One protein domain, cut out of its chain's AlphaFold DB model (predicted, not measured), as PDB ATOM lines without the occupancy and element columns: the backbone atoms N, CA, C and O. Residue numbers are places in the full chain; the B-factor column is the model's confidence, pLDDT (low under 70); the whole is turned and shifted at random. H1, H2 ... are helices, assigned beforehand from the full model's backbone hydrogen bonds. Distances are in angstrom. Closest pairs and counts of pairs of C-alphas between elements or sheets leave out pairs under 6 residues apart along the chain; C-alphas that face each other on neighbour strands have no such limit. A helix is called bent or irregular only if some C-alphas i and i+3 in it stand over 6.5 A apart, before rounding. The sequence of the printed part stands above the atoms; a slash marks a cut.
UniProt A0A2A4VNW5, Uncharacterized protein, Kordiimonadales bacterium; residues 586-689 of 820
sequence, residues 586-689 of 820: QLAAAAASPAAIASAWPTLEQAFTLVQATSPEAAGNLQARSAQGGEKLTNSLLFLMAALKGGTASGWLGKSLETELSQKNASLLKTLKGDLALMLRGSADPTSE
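AT A GLANCE: This is residues 586 to 689 of the 820 residues of an uncharacterized protein of Kordiimonadales bacterium (UniProt A0A2A4VNW5). A long bent helix, H7, folds back on itself as a V of two arms, and the helical hairpin of H3 and H4 packs on one side of this V. The short helix H6 packs on the second arm, H7b, and joins H5 to it from the side; H2 packs on H7b nearer its end, while residues 586 to 591, with H1, stick out. The printed part has 104 residues with seven named helices, H1 to H7 in order, and no named strand: all helix, mostly crossed. It is compact, with a radius of gyration of the C-alphas of 14.0 A and spans of 40 by 35 by 23 A.

IN THESE COORDINATES: H1, residues 586 to 590, begins with C-alpha 586 at (-73.908, 50.798, -95.219). H2 holds residues 594 to 599, and H3 residues 602 to 614, 18.3 A long. H4 holds residues 616 to 623, 10.1 A. H5, residues 632 to 645, is 20.1 A long, and H6 holds residues 649 to 653. H7, residues 655 to 683, was assigned as one helix by its hydrogen bonds but is bent: C-alphas 664 and 667 are 9.1 A apart. Its arms are H7a, residues 655 to 664, 14.3 A, and H7b, residues 667 to 683, 24.6 A, ending with C-alpha 683 at (-60.864, 34.347, -103.567).

HOW THE PARTS SIT: H7 is the hub, touching four other helices. Its arms touch, closest at the C-alphas of Leu 661 and Leu 669, 5.7 A apart, and run opposite ways at a steep tilt of 41 degrees. H3 and H4 form a helical hairpin at a shallow tilt of 30 degrees, with the C-alphas of Gln 612 and Ala 619 closest at 5.1 A. H4 touches H7a at a steep tilt of 57 degrees, closest at C-alphas 618 and 657, 5.2 A. With residues 603 to 607 alone, H3 touches H7b, closest at C-alphas 603 and 672, 5.6 A. H2 is about perpendicular to H7b, at 76 degrees, and touches it, with C-alphas 594 and 679 closest at 6.0 A. H6 touches H7b, closest at C-alphas 649 and 673, 5.5 A, and H5, closest at C-alphas 643 and 651, 4.5 A. H5 and H7a are apart. In H1 to H6, H7a and H7b every O i to N i+4 pair is within hydrogen-bond range.

THE WHOLE: The C-alphas farthest apart, those of Thr 614 and Glu 689, are 42.1 A apart. The printed part has no cut and no long link. The mean pLDDT of the printed part is 77.1; 20 residues are under 70, among them 586 to 594.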
ATOM      1  N   GLN A 586     -75.259  51.155 -95.672       49.91
ATOM      2  CA  GLN A 586     -73.908  50.798 -95.219       49.91
ATOM      3  C   GLN A 586     -73.915  49.685 -94.160       49.91
ATOM      4  O   GLN A 586     -73.118  48.757 -94.268       49.91
ATOM      5  N   LEU A 587     -74.838  49.709 -93.191       49.75
ATOM      6  CA  LEU A 587     -75.002  48.611 -92.225       49.75
ATOM      7  C   LEU A 587     -75.443  47.305 -92.909       49.75
ATOM      8  O   LEU A 587     -74.923  46.240 -92.582       49.75
ATOM      9  N   ALA A 588     -76.354  47.380 -93.883       49.28
ATOM     10  CA  ALA A 588     -76.769  46.213 -94.664       49.28
ATOM     11  C   ALA A 588     -75.626  45.650 -95.533       49.28
ATOM     12  O   ALA A 588     -75.483  44.435 -95.638       49.28
ATOM     13  N   ALA A 589     -74.785  46.515 -96.111       51.09
ATOM     14  CA  ALA A 589     -73.602  46.106 -96.867       51.09
ATOM     15  C   ALA A 589     -72.517  45.488 -95.965       51.09
ATOM     16  O   ALA A 589     -71.923  44.478 -96.335       51.09
ATOM     17  N   ALA A 590     -72.295  46.033 -94.764       51.16
ATOM     18  CA  ALA A 590     -71.354  45.475 -93.791       51.16
ATOM     19  C   ALA A 590     -71.767  44.065 -93.328       51.16
ATOM     20  O   ALA A 590     -70.919  43.175 -93.235       51.16
ATOM     21  N   ALA A 591     -73.069  43.835 -93.119       48.62
ATOM     22  CA  ALA A 591     -73.623  42.518 -92.794       48.62
ATOM     23  C   ALA A 591     -73.531  41.494 -93.948       48.62
ATOM     24  O   ALA A 591     -73.660  40.299 -93.706       48.62
ATOM     25  N   ALA A 592     -73.289  41.949 -95.183       55.25
ATOM     26  CA  ALA A 592     -73.086  41.120 -96.375       55.25
ATOM     27  C   ALA A 592     -71.612  41.105 -96.845       55.25
ATOM     28  O   ALA A 592     -71.331  40.867 -98.020       55.25
ATOM     29  N   SER A 593     -70.665  41.402 -95.948       66.31
ATOM     30  CA  SER A 593     -69.230  41.425 -96.260       66.31
ATOM     31  C   SER A 593     -68.568  40.043 -96.110       66.31
ATOM     32  O   SER A 593     -68.969  39.267 -95.236       66.31
ATOM     33  N   PRO A 594     -67.504  39.733 -96.882       67.12
ATOM     34  CA  PRO A 594     -66.734  38.500 -96.703       67.12
ATOM     35  C   PRO A 594     -66.178  38.333 -95.285       67.12
ATOM     36  O   PRO A 594     -66.206  37.233 -94.749       67.12
ATOM     37  N   ALA A 595     -65.751  39.423 -94.634       71.50
ATOM     38  CA  ALA A 595     -65.288  39.412 -93.244       71.50
ATOM     39  C   ALA A 595     -66.372  38.994 -92.228       71.50
ATOM     40  O   ALA A 595     -66.058  38.347 -91.229       71.50
ATOM     41  N   ALA A 596     -67.646  39.328 -92.474       71.62
ATOM     42  CA  ALA A 596     -68.750  38.851 -91.642       71.62
ATOM     43  C   ALA A 596     -68.946  37.335 -91.815       71.62
ATOM     44  O   ALA A 596     -68.962  36.607 -90.828       71.62
ATOM     45  N   ILE A 597     -68.991  36.853 -93.064       74.19
ATOM     46  CA  ILE A 597     -69.157  35.425 -93.399       74.19
ATOM     47  C   ILE A 597     -67.958  34.579 -92.918       74.19
ATOM     48  O   ILE A 597     -68.121  33.417 -92.558       74.19
ATOM     49  N   ALA A 598     -66.755  35.160 -92.894       70.38
ATOM     50  CA  ALA A 598     -65.518  34.520 -92.442       70.38
ATOM     51  C   ALA A 598     -65.366  34.420 -90.915       70.38
ATOM     52  O   ALA A 598     -64.566  33.618 -90.443       70.38
ATOM     53  N   SER A 599     -66.103  35.232 -90.149       69.38
ATOM     54  CA  SER A 599     -66.086  35.194 -88.679       69.38
ATOM     55  C   SER A 599     -67.234  34.363 -88.099       69.38
ATOM     56  O   SER A 599     -67.059  33.737 -87.057       69.38
ATOM     57  N   ALA A 600     -68.372  34.291 -88.794       72.12
ATOM     58  CA  ALA A 600     -69.405  33.277 -88.596       72.12
ATOM     59  C   ALA A 600     -70.214  33.104 -89.890       72.12
ATOM     60  O   ALA A 600     -70.448  34.074 -90.610       72.12
ATOM     61  N   TRP A 601     -70.752  31.905 -90.150       82.12
ATOM     62  CA  TRP A 601     -71.575  31.648 -91.345       82.12
ATOM     63  C   TRP A 601     -73.033  31.252 -91.007       82.12
ATOM     64  O   TRP A 601     -73.439  30.115 -91.269       82.12
ATOM     65  N   PRO A 602     -73.879  32.178 -90.490       82.06
ATOM     66  CA  PRO A 602     -75.230  31.855 -90.009       82.06
ATOM     67  C   PRO A 602     -76.155  31.194 -91.035       82.06
ATOM     68  O   PRO A 602     -77.071  30.464 -90.668       82.06
ATOM     69  N   THR A 603     -75.975  31.456 -92.331       87.81
ATOM     70  CA  THR A 603     -76.799  30.855 -93.393       87.81
ATOM     71  C   THR A 603     -76.410  29.410 -93.689       87.81
ATOM     72  O   THR A 603     -77.286  28.607 -94.013       87.81
ATOM     73  N   LEU A 604     -75.133  29.050 -93.519       85.12
ATOM     74  CA  LEU A 604     -74.664  27.668 -93.578       85.12
ATOM     75  C   LEU A 604     -75.096  26.897 -92.326       85.12
ATOM     76  O   LEU A 604     -75.611  25.791 -92.456       85.12
ATOM     77  N   GLU A 605     -74.978  27.503 -91.143       84.31
ATOM     78  CA  GLU A 605     -75.486  26.972 -89.868       84.31
ATOM     79  C   GLU A 605     -76.997  26.674 -89.939       84.31
ATOM     80  O   GLU A 605     -77.442  25.560 -89.647       84.31
ATOM     81  N   GLN A 606     -77.800  27.642 -90.397       84.94
ATOM     82  CA  GLN A 606     -79.246  27.481 -90.582       84.94
ATOM     83  C   GLN A 606     -79.582  26.409 -91.624       84.94
ATOM     84  O   GLN A 606     -80.536  25.654 -91.437       84.94
ATOM     85  N   ALA A 607     -78.816  26.327 -92.716       85.81
ATOM     86  CA  ALA A 607     -79.020  25.320 -93.751       85.81
ATOM     87  C   ALA A 607     -78.666  23.914 -93.257       85.81
ATOM     88  O   ALA A 607     -79.446  22.986 -93.475       85.81
ATOM     89  N   PHE A 608     -77.546  23.763 -92.543       84.94
ATOM     90  CA  PHE A 608     -77.159  22.511 -91.903       84.94
ATOM     91  C   PHE A 608     -78.207  22.090 -90.868       84.94
ATOM     92  O   PHE A 608     -78.715  20.980 -90.951       84.94
ATOM     93  N   THR A 609     -78.620  22.988 -89.970       85.00
ATOM     94  CA  THR A 609     -79.635  22.713 -88.936       85.00
ATOM     95  C   THR A 609     -80.979  22.287 -89.534       85.00
ATOM     96  O   THR A 609     -81.579  21.311 -89.082       85.00
ATOM     97  N   LEU A 610     -81.449  22.981 -90.579       86.00
ATOM     98  CA  LEU A 610     -82.690  22.634 -91.279       86.00
ATOM     99  C   LEU A 610     -82.604  21.243 -91.919       86.00
ATOM    100  O   LEU A 610     -83.506  20.428 -91.745       86.00
ATOM    101  N   VAL A 611     -81.513  20.962 -92.633       86.12
ATOM    102  CA  VAL A 611     -81.339  19.704 -93.371       86.12
ATOM    103  C   VAL A 611     -81.028  18.539 -92.432       86.12
ATOM    104  O   VAL A 611     -81.526  17.441 -92.645       86.12
ATOM    105  N   GLN A 612     -80.307  18.765 -91.335       86.38
ATOM    106  CA  GLN A 612     -80.063  17.764 -90.296       86.38
ATOM    107  C   GLN A 612     -81.368  17.294 -89.629       86.38
ATOM    108  O   GLN A 612     -81.438  16.145 -89.184       86.38
ATOM    109  N   ALA A 613     -82.399  18.147 -89.609       84.94
ATOM    110  CA  ALA A 613     -83.734  17.833 -89.106       84.94
ATOM    111  C   ALA A 613     -84.681  17.189 -90.145       84.94
ATOM    112  O   ALA A 613     -85.649  16.547 -89.739       84.94
ATOM    113  N   THR A 614     -84.443  17.342 -91.457       84.62
ATOM    114  CA  THR A 614     -85.342  16.809 -92.510       84.62
ATOM    115  C   THR A 614     -84.748  15.686 -93.362       84.62
ATOM    116  O   THR A 614     -85.489  14.797 -93.778       84.62
ATOM    117  N   SER A 615     -83.439  15.697 -93.612       84.56
ATOM    118  CA  SER A 615     -82.714  14.723 -94.433       84.56
ATOM    119  C   SER A 615     -81.294  14.486 -93.887       84.56
ATOM    120  O   SER A 615     -80.331  15.132 -94.317       84.56
ATOM    121  N   PRO A 616     -81.123  13.522 -92.957       83.38
ATOM    122  CA  PRO A 616     -79.815  13.159 -92.409       83.38
ATOM    123  C   PRO A 616     -78.792  12.732 -93.473       83.38
ATOM    124  O   PRO A 616     -77.593  12.915 -93.277       83.38
ATOM    125  N   GLU A 617     -79.245  12.210 -94.617       83.69
ATOM    126  CA  GLU A 617     -78.379  11.868 -95.751       83.69
ATOM    127  C   GLU A 617     -77.796  13.125 -96.421       83.69
ATOM    128  O   GLU A 617     -76.592  13.193 -96.677       83.69
ATOM    129  N   ALA A 618     -78.614  14.153 -96.672       81.62
ATOM    130  CA  ALA A 618     -78.130  15.413 -97.234       81.62
ATOM    131  C   ALA A 618     -77.231  16.173 -96.236       81.62
ATOM    132  O   ALA A 618     -76.228  16.760 -96.649       81.62
ATOM    133  N   ALA A 619     -77.519  16.085 -94.932       81.38
ATOM    134  CA  ALA A 619     -76.652  16.619 -93.880       81.38
ATOM    135  C   ALA A 619     -75.299  15.887 -93.825       81.38
ATOM    136  O   ALA A 619     -74.258  16.539 -93.835       81.38
ATOM    137  N   GLY A 620     -75.293  14.550 -93.870       79.94
ATOM    138  CA  GLY A 620     -74.067  13.745 -93.921       79.94
ATOM    139  C   GLY A 620     -73.225  14.004 -95.177       79.94
ATOM    140  O   GLY A 620     -71.998  14.065 -95.096       79.94
ATOM    141  N   ASN A 621     -73.866  14.245 -96.326       79.94
ATOM    142  CA  ASN A 621     -73.185  14.664 -97.555       79.94
ATOM    143  C   ASN A 621     -72.511  16.041 -97.411       79.94
ATOM    144  O   ASN A 621     -71.359  16.194 -97.816       79.94
ATOM    145  N   LEU A 622     -73.189  17.032 -96.816       78.38
ATOM    146  CA  LEU A 622     -72.597  18.344 -96.516       78.38
ATOM    147  C   LEU A 622     -71.457  18.223 -95.490       78.38
ATOM    148  O   LEU A 622     -70.379  18.778 -95.689       78.38
ATOM    149  N   GLN A 623     -71.642  17.418 -94.443       77.94
ATOM    150  CA  GLN A 623     -70.618  17.151 -93.435       77.94
ATOM    151  C   GLN A 623     -69.366  16.495 -94.053       77.94
ATOM    152  O   GLN A 623     -68.247  16.845 -93.681       77.94
ATOM    153  N   ALA A 624     -69.522  15.596 -95.030       76.75
ATOM    154  CA  ALA A 624     -68.413  14.990 -95.780       76.75
ATOM    155  C   ALA A 624     -67.675  15.970 -96.720       76.75
ATOM    156  O   ALA A 624     -66.589  15.647 -97.203       76.75
ATOM    157  N   ARG A 625     -68.254  17.151 -96.976       74.38
ATOM    158  CA  ARG A 625     -67.679  18.248 -97.779       74.38
ATOM    159  C   ARG A 625     -67.088  19.372 -96.921       74.38
ATOM    160  O   ARG A 625     -66.245  20.119 -97.413       74.38
ATOM    161  N   SER A 626     -67.497  19.472 -95.655       74.12
ATOM    162  CA  SER A 626     -66.834  20.294 -94.635       74.12
ATOM    163  C   SER A 626     -65.477  19.707 -94.229       74.12
ATOM    164  O   SER A 626     -65.264  18.492 -94.290       74.12
ATOM    165  N   ALA A 627     -64.560  20.566 -93.795       70.88
ATOM    166  CA  ALA A 627     -63.260  20.165 -93.290       70.88
ATOM    167  C   ALA A 627     -63.399  19.416 -91.961       70.88
ATOM    168  O   ALA A 627     -63.913  19.935 -90.977       70.88
ATOM    169  N   GLN A 628     -62.900  18.185 -91.917       70.06
ATOM    170  CA  GLN A 628     -62.737  17.412 -90.687       70.06
ATOM    171  C   GLN A 628     -61.241  17.134 -90.517       70.06
ATOM    172  O   GLN A 628     -60.556  16.876 -91.507       70.06
ATOM    173  N   GLY A 629     -60.732  17.187 -89.282       64.62
ATOM    174  CA  GLY A 629     -59.307  16.985 -89.001       64.62
ATOM    175  C   GLY A 629     -58.747  15.656 -89.533       64.62
ATOM    176  O   GLY A 629     -59.461  14.655 -89.629       64.62
ATOM    177  N   GLY A 630     -57.454  15.653 -89.871       67.69
ATOM    178  CA  GLY A 630     -56.777  14.520 -90.510       67.69
ATOM    179  C   GLY A 630     -57.070  14.417 -92.013       67.69
ATOM    180  O   GLY A 630     -57.319  15.418 -92.679       67.69
ATOM    181  N   GLU A 631     -57.059  13.192 -92.548       63.56
ATOM    182  CA  GLU A 631     -57.132  12.874 -93.992       63.56
ATOM    183  C   GLU A 631     -58.323  13.516 -94.737       63.56
ATOM    184  O   GLU A 631     -58.274  13.740 -95.947       63.56
ATOM    185  N   LYS A 632     -59.406  13.837 -94.021       68.62
ATOM    186  CA  LYS A 632     -60.619  14.442 -94.587       68.62
ATOM    187  C   LYS A 632     -60.462  15.923 -94.943       68.62
ATOM    188  O   LYS A 632     -61.211  16.406 -95.794       68.62
ATOM    189  N   LEU A 633     -59.498  16.633 -94.350       73.56
ATOM    190  CA  LEU A 633     -59.213  18.034 -94.666       73.56
ATOM    191  C   LEU A 633     -58.856  18.184 -96.152       73.56
ATOM    192  O   LEU A 633     -59.456  19.003 -96.848       73.56
ATOM    193  N   THR A 634     -57.984  17.314 -96.668       70.50
ATOM    194  CA  THR A 634     -57.585  17.281 -98.084       70.50
ATOM    195  C   THR A 634     -58.785  17.099 -99.015       70.50
ATOM    196  O   THR A 634     -58.902  17.804-100.012       70.50
ATOM    197  N   ASN A 635     -59.733  16.223 -98.661       73.56
ATOM    198  CA  ASN A 635     -60.954  16.023 -99.450       73.56
ATOM    199  C   ASN A 635     -61.842  17.278 -99.465       73.56
ATOM    200  O   ASN A 635     -62.325  17.671-100.527       73.56
ATOM    201  N   SER A 636     -62.024  17.946 -98.320       74.00
ATOM    202  CA  SER A 636     -62.793  19.201 -98.253       74.00
ATOM    203  C   SER A 636     -62.163  20.324 -99.087       74.00
ATOM    204  O   SER A 636     -62.875  21.040 -99.794       74.00
ATOM    205  N   LEU A 637     -60.826  20.416 -99.090       75.19
ATOM    206  CA  LEU A 637     -60.078  21.369 -99.905       75.19
ATOM    207  C   LEU A 637     -60.228  21.058-101.401       75.19
ATOM    208  O   LEU A 637     -60.518  21.962-102.179       75.19
ATOM    209  N   LEU A 638     -60.139  19.787-101.806       76.75
ATOM    210  CA  LEU A 638     -60.386  19.362-103.191       76.75
ATOM    211  C   LEU A 638     -61.818  19.689-103.655       76.75
ATOM    212  O   LEU A 638     -61.999  20.168-104.777       76.75
ATOM    213  N   PHE A 639     -62.835  19.505-102.803       74.94
ATOM    214  CA  PHE A 639     -64.211  19.912-103.124       74.94
ATOM    215  C   PHE A 639     -64.369  21.434-103.242       74.94
ATOM    216  O   PHE A 639     -65.114  21.899-104.110       74.94
ATOM    217  N   LEU A 640     -63.658  22.219-102.426       73.50
ATOM    218  CA  LEU A 640     -63.630  23.678-102.553       73.50
ATOM    219  C   LEU A 640     -62.923  24.114-103.850       73.50
ATOM    220  O   LEU A 640     -63.484  24.906-104.602       73.50
ATOM    221  N   MET A 641     -61.759  23.543-104.176       73.19
ATOM    222  CA  MET A 641     -61.028  23.807-105.429       73.19
ATOM    223  C   MET A 641     -61.843  23.436-106.677       73.19
ATOM    224  O   MET A 641     -61.825  24.168-107.669       73.19
ATOM    225  N   ALA A 642     -62.626  22.356-106.625       72.00
ATOM    226  CA  ALA A 642     -63.562  22.004-107.691       72.00
ATOM    227  C   ALA A 642     -64.690  23.045-107.853       72.00
ATOM    228  O   ALA A 642     -65.045  23.396-108.980       72.00
ATOM    229  N   ALA A 643     -65.231  23.577-106.752       73.06
ATOM    230  CA  ALA A 643     -66.268  24.610-106.781       73.06
ATOM    231  C   ALA A 643     -65.742  25.982-107.241       73.06
ATOM    232  O   ALA A 643     -66.428  26.672-107.996       73.06
ATOM    233  N   LEU A 644     -64.511  26.331-106.851       68.56
ATOM    234  CA  LEU A 644     -63.759  27.494-107.330       68.56
ATOM    235  C   LEU A 644     -63.568  27.439-108.847       68.56
ATOM    236  O   LEU A 644     -64.001  28.345-109.557       68.56
ATOM    237  N   LYS A 645     -63.015  26.332-109.363       68.75
ATOM    238  CA  LYS A 645     -62.831  26.112-110.807       68.75
ATOM    239  C   LYS A 645     -64.159  26.088-111.577       68.75
ATOM    240  O   LYS A 645     -64.198  26.467-112.743       68.75
ATOM    241  N   GLY A 646     -65.244  25.658-110.931       68.31
ATOM    242  CA  GLY A 646     -66.604  25.696-111.470       68.31
ATOM    243  C   GLY A 646     -67.338  27.034-111.303       68.31
ATOM    244  O   GLY A 646     -68.485  27.127-111.742       68.31
ATOM    245  N   GLY A 647     -66.744  28.035-110.639       64.88
ATOM    246  CA  GLY A 647     -67.316  29.369-110.408       64.88
ATOM    247  C   GLY A 647     -68.688  29.395-109.717       64.88
ATOM    248  O   GLY A 647     -69.399  30.397-109.807       64.88
ATOM    249  N   THR A 648     -69.121  28.295-109.088       70.50
ATOM    250  CA  THR A 648     -70.526  28.089-108.705       70.50
ATOM    251  C   THR A 648     -70.690  27.387-107.360       70.50
ATOM    252  O   THR A 648     -70.156  26.306-107.112       70.50
ATOM    253  N   ALA A 649     -71.554  27.968-106.521       71.50
ATOM    254  CA  ALA A 649     -71.962  27.427-105.223       71.50
ATOM    255  C   ALA A 649     -72.397  25.946-105.278       71.50
ATOM    256  O   ALA A 649     -72.130  25.174-104.358       71.50
ATOM    257  N   SER A 650     -73.020  25.530-106.385       76.38
ATOM    258  CA  SER A 650     -73.555  24.179-106.585       76.38
ATOM    259  C   SER A 650     -72.507  23.068-106.624       76.38
ATOM    260  O   SER A 650     -72.838  21.929-106.288       76.38
ATOM    261  N   GLY A 651     -71.252  23.377-106.975       77.00
ATOM    262  CA  GLY A 651     -70.157  22.402-106.920       77.00
ATOM    263  C   GLY A 651     -69.857  21.948-105.488       77.00
ATOM    264  O   GLY A 651     -69.726  20.747-105.229       77.00
ATOM    265  N   TRP A 652     -69.831  22.900-104.548       78.81
ATOM    266  CA  TRP A 652     -69.562  22.638-103.134       78.81
ATOM    267  C   TRP A 652     -70.810  22.180-102.370       78.81
ATOM    268  O   TRP A 652     -70.733  21.185-101.657       78.81
ATOM    269  N   LEU A 653     -71.971  22.816-102.574       82.31
ATOM    270  CA  LEU A 653     -73.218  22.457-101.877       82.31
ATOM    271  C   LEU A 653     -73.713  21.042-102.228       82.31
ATOM    272  O   LEU A 653     -74.136  20.296-101.349       82.31
ATOM    273  N   GLY A 654     -73.628  20.646-103.503       82.38
ATOM    274  CA  GLY A 654     -74.098  19.344-103.977       82.38
ATOM    275  C   GLY A 654     -75.618  19.270-104.205       82.38
ATOM    276  O   GLY A 654     -76.424  19.882-103.507       82.38
ATOM    277  N   LYS A 655     -76.026  18.490-105.215       83.69
ATOM    278  CA  LYS A 655     -77.415  18.462-105.719       83.69
ATOM    279  C   LYS A 655     -78.457  18.023-104.679       83.69
ATOM    280  O   LYS A 655     -79.576  18.527-104.718       83.69
ATOM    281  N   SER A 656     -78.119  17.106-103.771       82.31
ATOM    282  CA  SER A 656     -79.033  16.622-102.724       82.31
ATOM    283  C   SER A 656     -79.396  17.730-101.734       82.31
ATOM    284  O   SER A 656     -80.578  17.985-101.507       82.31
ATOM    285  N   LEU A 657     -78.390  18.454-101.233       83.06
ATOM    286  CA  LEU A 657     -78.564  19.605-100.349       83.06
ATOM    287  C   LEU A 657     -79.367  20.727-101.024       83.06
ATOM    288  O   LEU A 657     -80.290  21.271-100.423       83.06
ATOM    289  N   GLU A 658     -79.061  21.049-102.285       89.12
ATOM    290  CA  GLU A 658     -79.832  22.050-103.030       89.12
ATOM    291  C   GLU A 658     -81.287  21.629-103.254       89.12
ATOM    292  O   GLU A 658     -82.183  22.463-103.135       89.12
ATOM    293  N   THR A 659     -81.537  20.351-103.549       89.06
ATOM    294  CA  THR A 659     -82.898  19.829-103.732       89.06
ATOM    295  C   THR A 659     -83.694  19.966-102.437       89.06
ATOM    296  O   THR A 659     -84.765  20.572-102.449       89.06
ATOM    297  N   GLU A 660     -83.144  19.500-101.315       87.50
ATOM    298  CA  GLU A 660     -83.791  19.570-100.002       87.50
ATOM    299  C   GLU A 660     -84.054  21.025 -99.581       87.50
ATOM    300  O   GLU A 660     -85.194  21.404 -99.303       87.50
ATOM    301  N   LEU A 661     -83.036  21.891 -99.636       88.88
ATOM    302  CA  LEU A 661     -83.194  23.309 -99.301       88.88
ATOM    303  C   LEU A 661     -84.162  24.030-100.250       88.88
ATOM    304  O   LEU A 661     -84.900  24.900 -99.795       88.88
ATOM    305  N   SER A 662     -84.225  23.672-101.539       90.56
ATOM    306  CA  SER A 662     -85.191  24.274-102.472       90.56
ATOM    307  C   SER A 662     -86.641  23.919-102.128       90.56
ATOM    308  O   SER A 662     -87.518  24.771-102.263       90.56
ATOM    309  N   GLN A 663     -86.888  22.703-101.627       89.12
ATOM    310  CA  GLN A 663     -88.217  22.249-101.211       89.12
ATOM    311  C   GLN A 663     -88.632  22.807 -99.844       89.12
ATOM    312  O   GLN A 663     -89.808  23.112 -99.647       89.12
ATOM    313  N   LYS A 664     -87.698  22.929 -98.889       88.56
ATOM    314  CA  LYS A 664     -88.006  23.374 -97.516       88.56
ATOM    315  C   LYS A 664     -87.908  24.890 -97.323       88.56
ATOM    316  O   LYS A 664     -88.714  25.458 -96.591       88.56
ATOM    317  N   ASN A 665     -86.913  25.550 -97.923       89.25
ATOM    318  CA  ASN A 665     -86.635  26.976 -97.727       89.25
ATOM    319  C   ASN A 665     -85.814  27.569 -98.895       89.25
ATOM    320  O   ASN A 665     -84.629  27.885 -98.761       89.25
ATOM    321  N   ALA A 666     -86.461  27.762-100.051       89.38
ATOM    322  CA  ALA A 666     -85.821  28.317-101.249       89.38
ATOM    323  C   ALA A 666     -85.171  29.703-101.026       89.38
ATOM    324  O   ALA A 666     -84.189  30.038-101.689       89.38
ATOM    325  N   SER A 667     -85.674  30.498-100.073       89.19
ATOM    326  CA  SER A 667     -85.049  31.757 -99.646       89.19
ATOM    327  C   SER A 667     -83.684  31.547 -98.988       89.19
ATOM    328  O   SER A 667     -82.732  32.220 -99.371       89.19
ATOM    329  N   LEU A 668     -83.561  30.593 -98.061       87.94
ATOM    330  CA  LEU A 668     -82.289  30.258 -97.412       87.94
ATOM    331  C   LEU A 668     -81.279  29.697 -98.418       87.94
ATOM    332  O   LEU A 668     -80.121  30.105 -98.398       87.94
ATOM    333  N   LEU A 669     -81.724  28.850 -99.356       90.50
ATOM    334  CA  LEU A 669     -80.875  28.392-100.462       90.50
ATOM    335  C   LEU A 669     -80.359  29.564-101.308       90.50
ATOM    336  O   LEU A 669     -79.190  29.581-101.691       90.50
ATOM    337  N   LYS A 670     -81.214  30.553-101.602       89.88
ATOM    338  CA  LYS A 670     -80.823  31.741-102.369       89.88
ATOM    339  C   LYS A 670     -79.778  32.578-101.626       89.88
ATOM    340  O   LYS A 670     -78.819  33.000-102.268       89.88
ATOM    341  N   THR A 671     -79.939  32.798-100.319       89.38
ATOM    342  CA  THR A 671     -78.949  33.538 -99.520       89.38
ATOM    343  C   THR A 671     -77.633  32.767 -99.435       89.38
ATOM    344  O   THR A 671     -76.615  33.304 -99.842       89.38
ATOM    345  N   LEU A 672     -77.661  31.477 -99.077       88.75
ATOM    346  CA  LEU A 672     -76.460  30.635 -98.983       88.75
ATOM    347  C   LEU A 672     -75.671  30.563-100.303       88.75
ATOM    348  O   LEU A 672     -74.442  30.616-100.297       88.75
ATOM    349  N   LYS A 673     -76.360  30.488-101.454       88.25
ATOM    350  CA  LYS A 673     -75.716  30.593-102.776       88.25
ATOM    351  C   LYS A 673     -75.121  31.978-103.040       88.25
ATOM    352  O   LYS A 673     -74.112  32.058-103.735       88.25
ATOM    353  N   GLY A 674     -75.739  33.040-102.527       87.94
ATOM    354  CA  GLY A 674     -75.220  34.407-102.586       87.94
ATOM    355  C   GLY A 674     -73.950  34.572-101.755       87.94
ATOM    356  O   GLY A 674     -72.936  35.005-102.292       87.94
ATOM    357  N   ASP A 675     -73.981  34.140-100.495       86.19
ATOM    358  CA  ASP A 675     -72.852  34.208 -99.562       86.19
ATOM    359  C   ASP A 675     -71.651  33.425-100.109       86.19
ATOM    360  O   ASP A 675     -70.561  33.970-100.262       86.19
ATOM    361  N   LEU A 676     -71.867  32.175-100.534       84.56
ATOM    362  CA  LEU A 676     -70.821  31.364-101.158       84.56
ATOM    363  C   LEU A 676     -70.308  31.997-102.467       84.56
ATOM    364  O   LEU A 676     -69.110  31.955-102.727       84.56
ATOM    365  N   ALA A 677     -71.155  32.653-103.268       83.81
ATOM    366  CA  ALA A 677     -70.701  33.389-104.453       83.81
ATOM    367  C   ALA A 677     -69.902  34.668-104.121       83.81
ATOM    368  O   ALA A 677     -69.052  35.062-104.922       83.81
ATOM    369  N   LEU A 678     -70.130  35.304-102.964       82.00
ATOM    370  CA  LEU A 678     -69.303  36.409-102.465       82.00
ATOM    371  C   LEU A 678     -67.924  35.901-102.020       82.00
ATOM    372  O   LEU A 678     -66.915  36.471-102.436       82.00
ATOM    373  N   MET A 679     -67.868  34.791-101.275       79.88
ATOM    374  CA  MET A 679     -66.600  34.180-100.843       79.88
ATOM    375  C   MET A 679     -65.764  33.695-102.036       79.88
ATOM    376  O   MET A 679     -64.592  34.048-102.156       79.88
ATOM    377  N   LEU A 680     -66.381  32.961-102.973       78.88
ATOM    378  CA  LEU A 680     -65.717  32.511-104.202       78.88
ATOM    379  C   LEU A 680     -65.221  33.702-105.045       78.88
ATOM    380  O   LEU A 680     -64.145  33.617-105.631       78.88
ATOM    381  N   ARG A 681     -65.946  34.831-105.076       79.38
ATOM    382  CA  ARG A 681     -65.495  36.041-105.784       79.38
ATOM    383  C   ARG A 681     -64.279  36.686-105.123       79.38
ATOM    384  O   ARG A 681     -63.339  37.002-105.840       79.38
ATOM    385  N   GLY A 682     -64.279  36.851-103.799       75.31
ATOM    386  CA  GLY A 682     -63.131  37.415-103.073       75.31
ATOM    387  C   GLY A 682     -61.855  36.594-103.274       75.31
ATOM    388  O   GLY A 682     -60.787  37.152-103.498       75.31
ATOM    389  N   SER A 683     -61.982  35.265-103.307       75.25
ATOM    390  CA  SER A 683     -60.864  34.347-103.567       75.25
ATOM    391  C   SER A 683     -60.289  34.406-104.992       75.25
ATOM    392  O   SER A 683     -59.164  33.969-105.230       75.25
ATOM    393  N   ALA A 684     -61.070  34.924-105.946       74.25
ATOM    394  CA  ALA A 684     -60.755  34.952-107.371       74.25
ATOM    395  C   ALA A 684     -60.342  36.349-107.873       74.25
ATOM    396  O   ALA A 684     -60.165  36.530-109.078       74.25
ATOM    397  N   ASP A 685     -60.211  37.334-106.979       73.00
ATOM    398  CA  ASP A 685     -59.826  38.696-107.341       73.00
ATOM    399  C   ASP A 685     -58.324  38.760-107.705       73.00
ATOM    400  O   ASP A 685     -57.472  38.464-106.860       73.00
ATOM    401  N   PRO A 686     -57.960  39.137-108.948       67.44
ATOM    402  CA  PRO A 686     -56.566  39.239-109.364       67.44
ATOM    403  C   PRO A 686     -55.882  40.523-108.869       67.44
ATOM    404  O   PRO A 686     -54.679  40.661-109.071       67.44
ATOM    405  N   THR A 687     -56.596  41.456-108.232       68.81
ATOM    406  CA  THR A 687     -56.036  42.725-107.730       68.81
ATOM    407  C   THR A 687     -55.616  42.677-106.259       68.81
ATOM    408  O   THR A 687     -54.820  43.510-105.830       68.81
ATOM    409  N   SER A 688     -56.098  41.694-105.489       73.25
ATOM    410  CA  SER A 688     -55.727  41.520-104.080       73.25
ATOM    411  C   SER A 688     -54.425  40.730-103.937       73.25
ATOM    412  O   SER A 688     -54.337  39.607-104.429       73.25
ATOM    413  N   GLU A 689     -53.439  41.275-103.218       80.06
ATOM    414  CA  GLU A 689     -52.180  40.597-102.851       80.06
ATOM    415  C   GLU A 689     -52.426  39.225-102.200       80.06
ATOM    416  O   GLU A 689     -51.717  38.260-102.480       80.06
TER     417      GLU A 689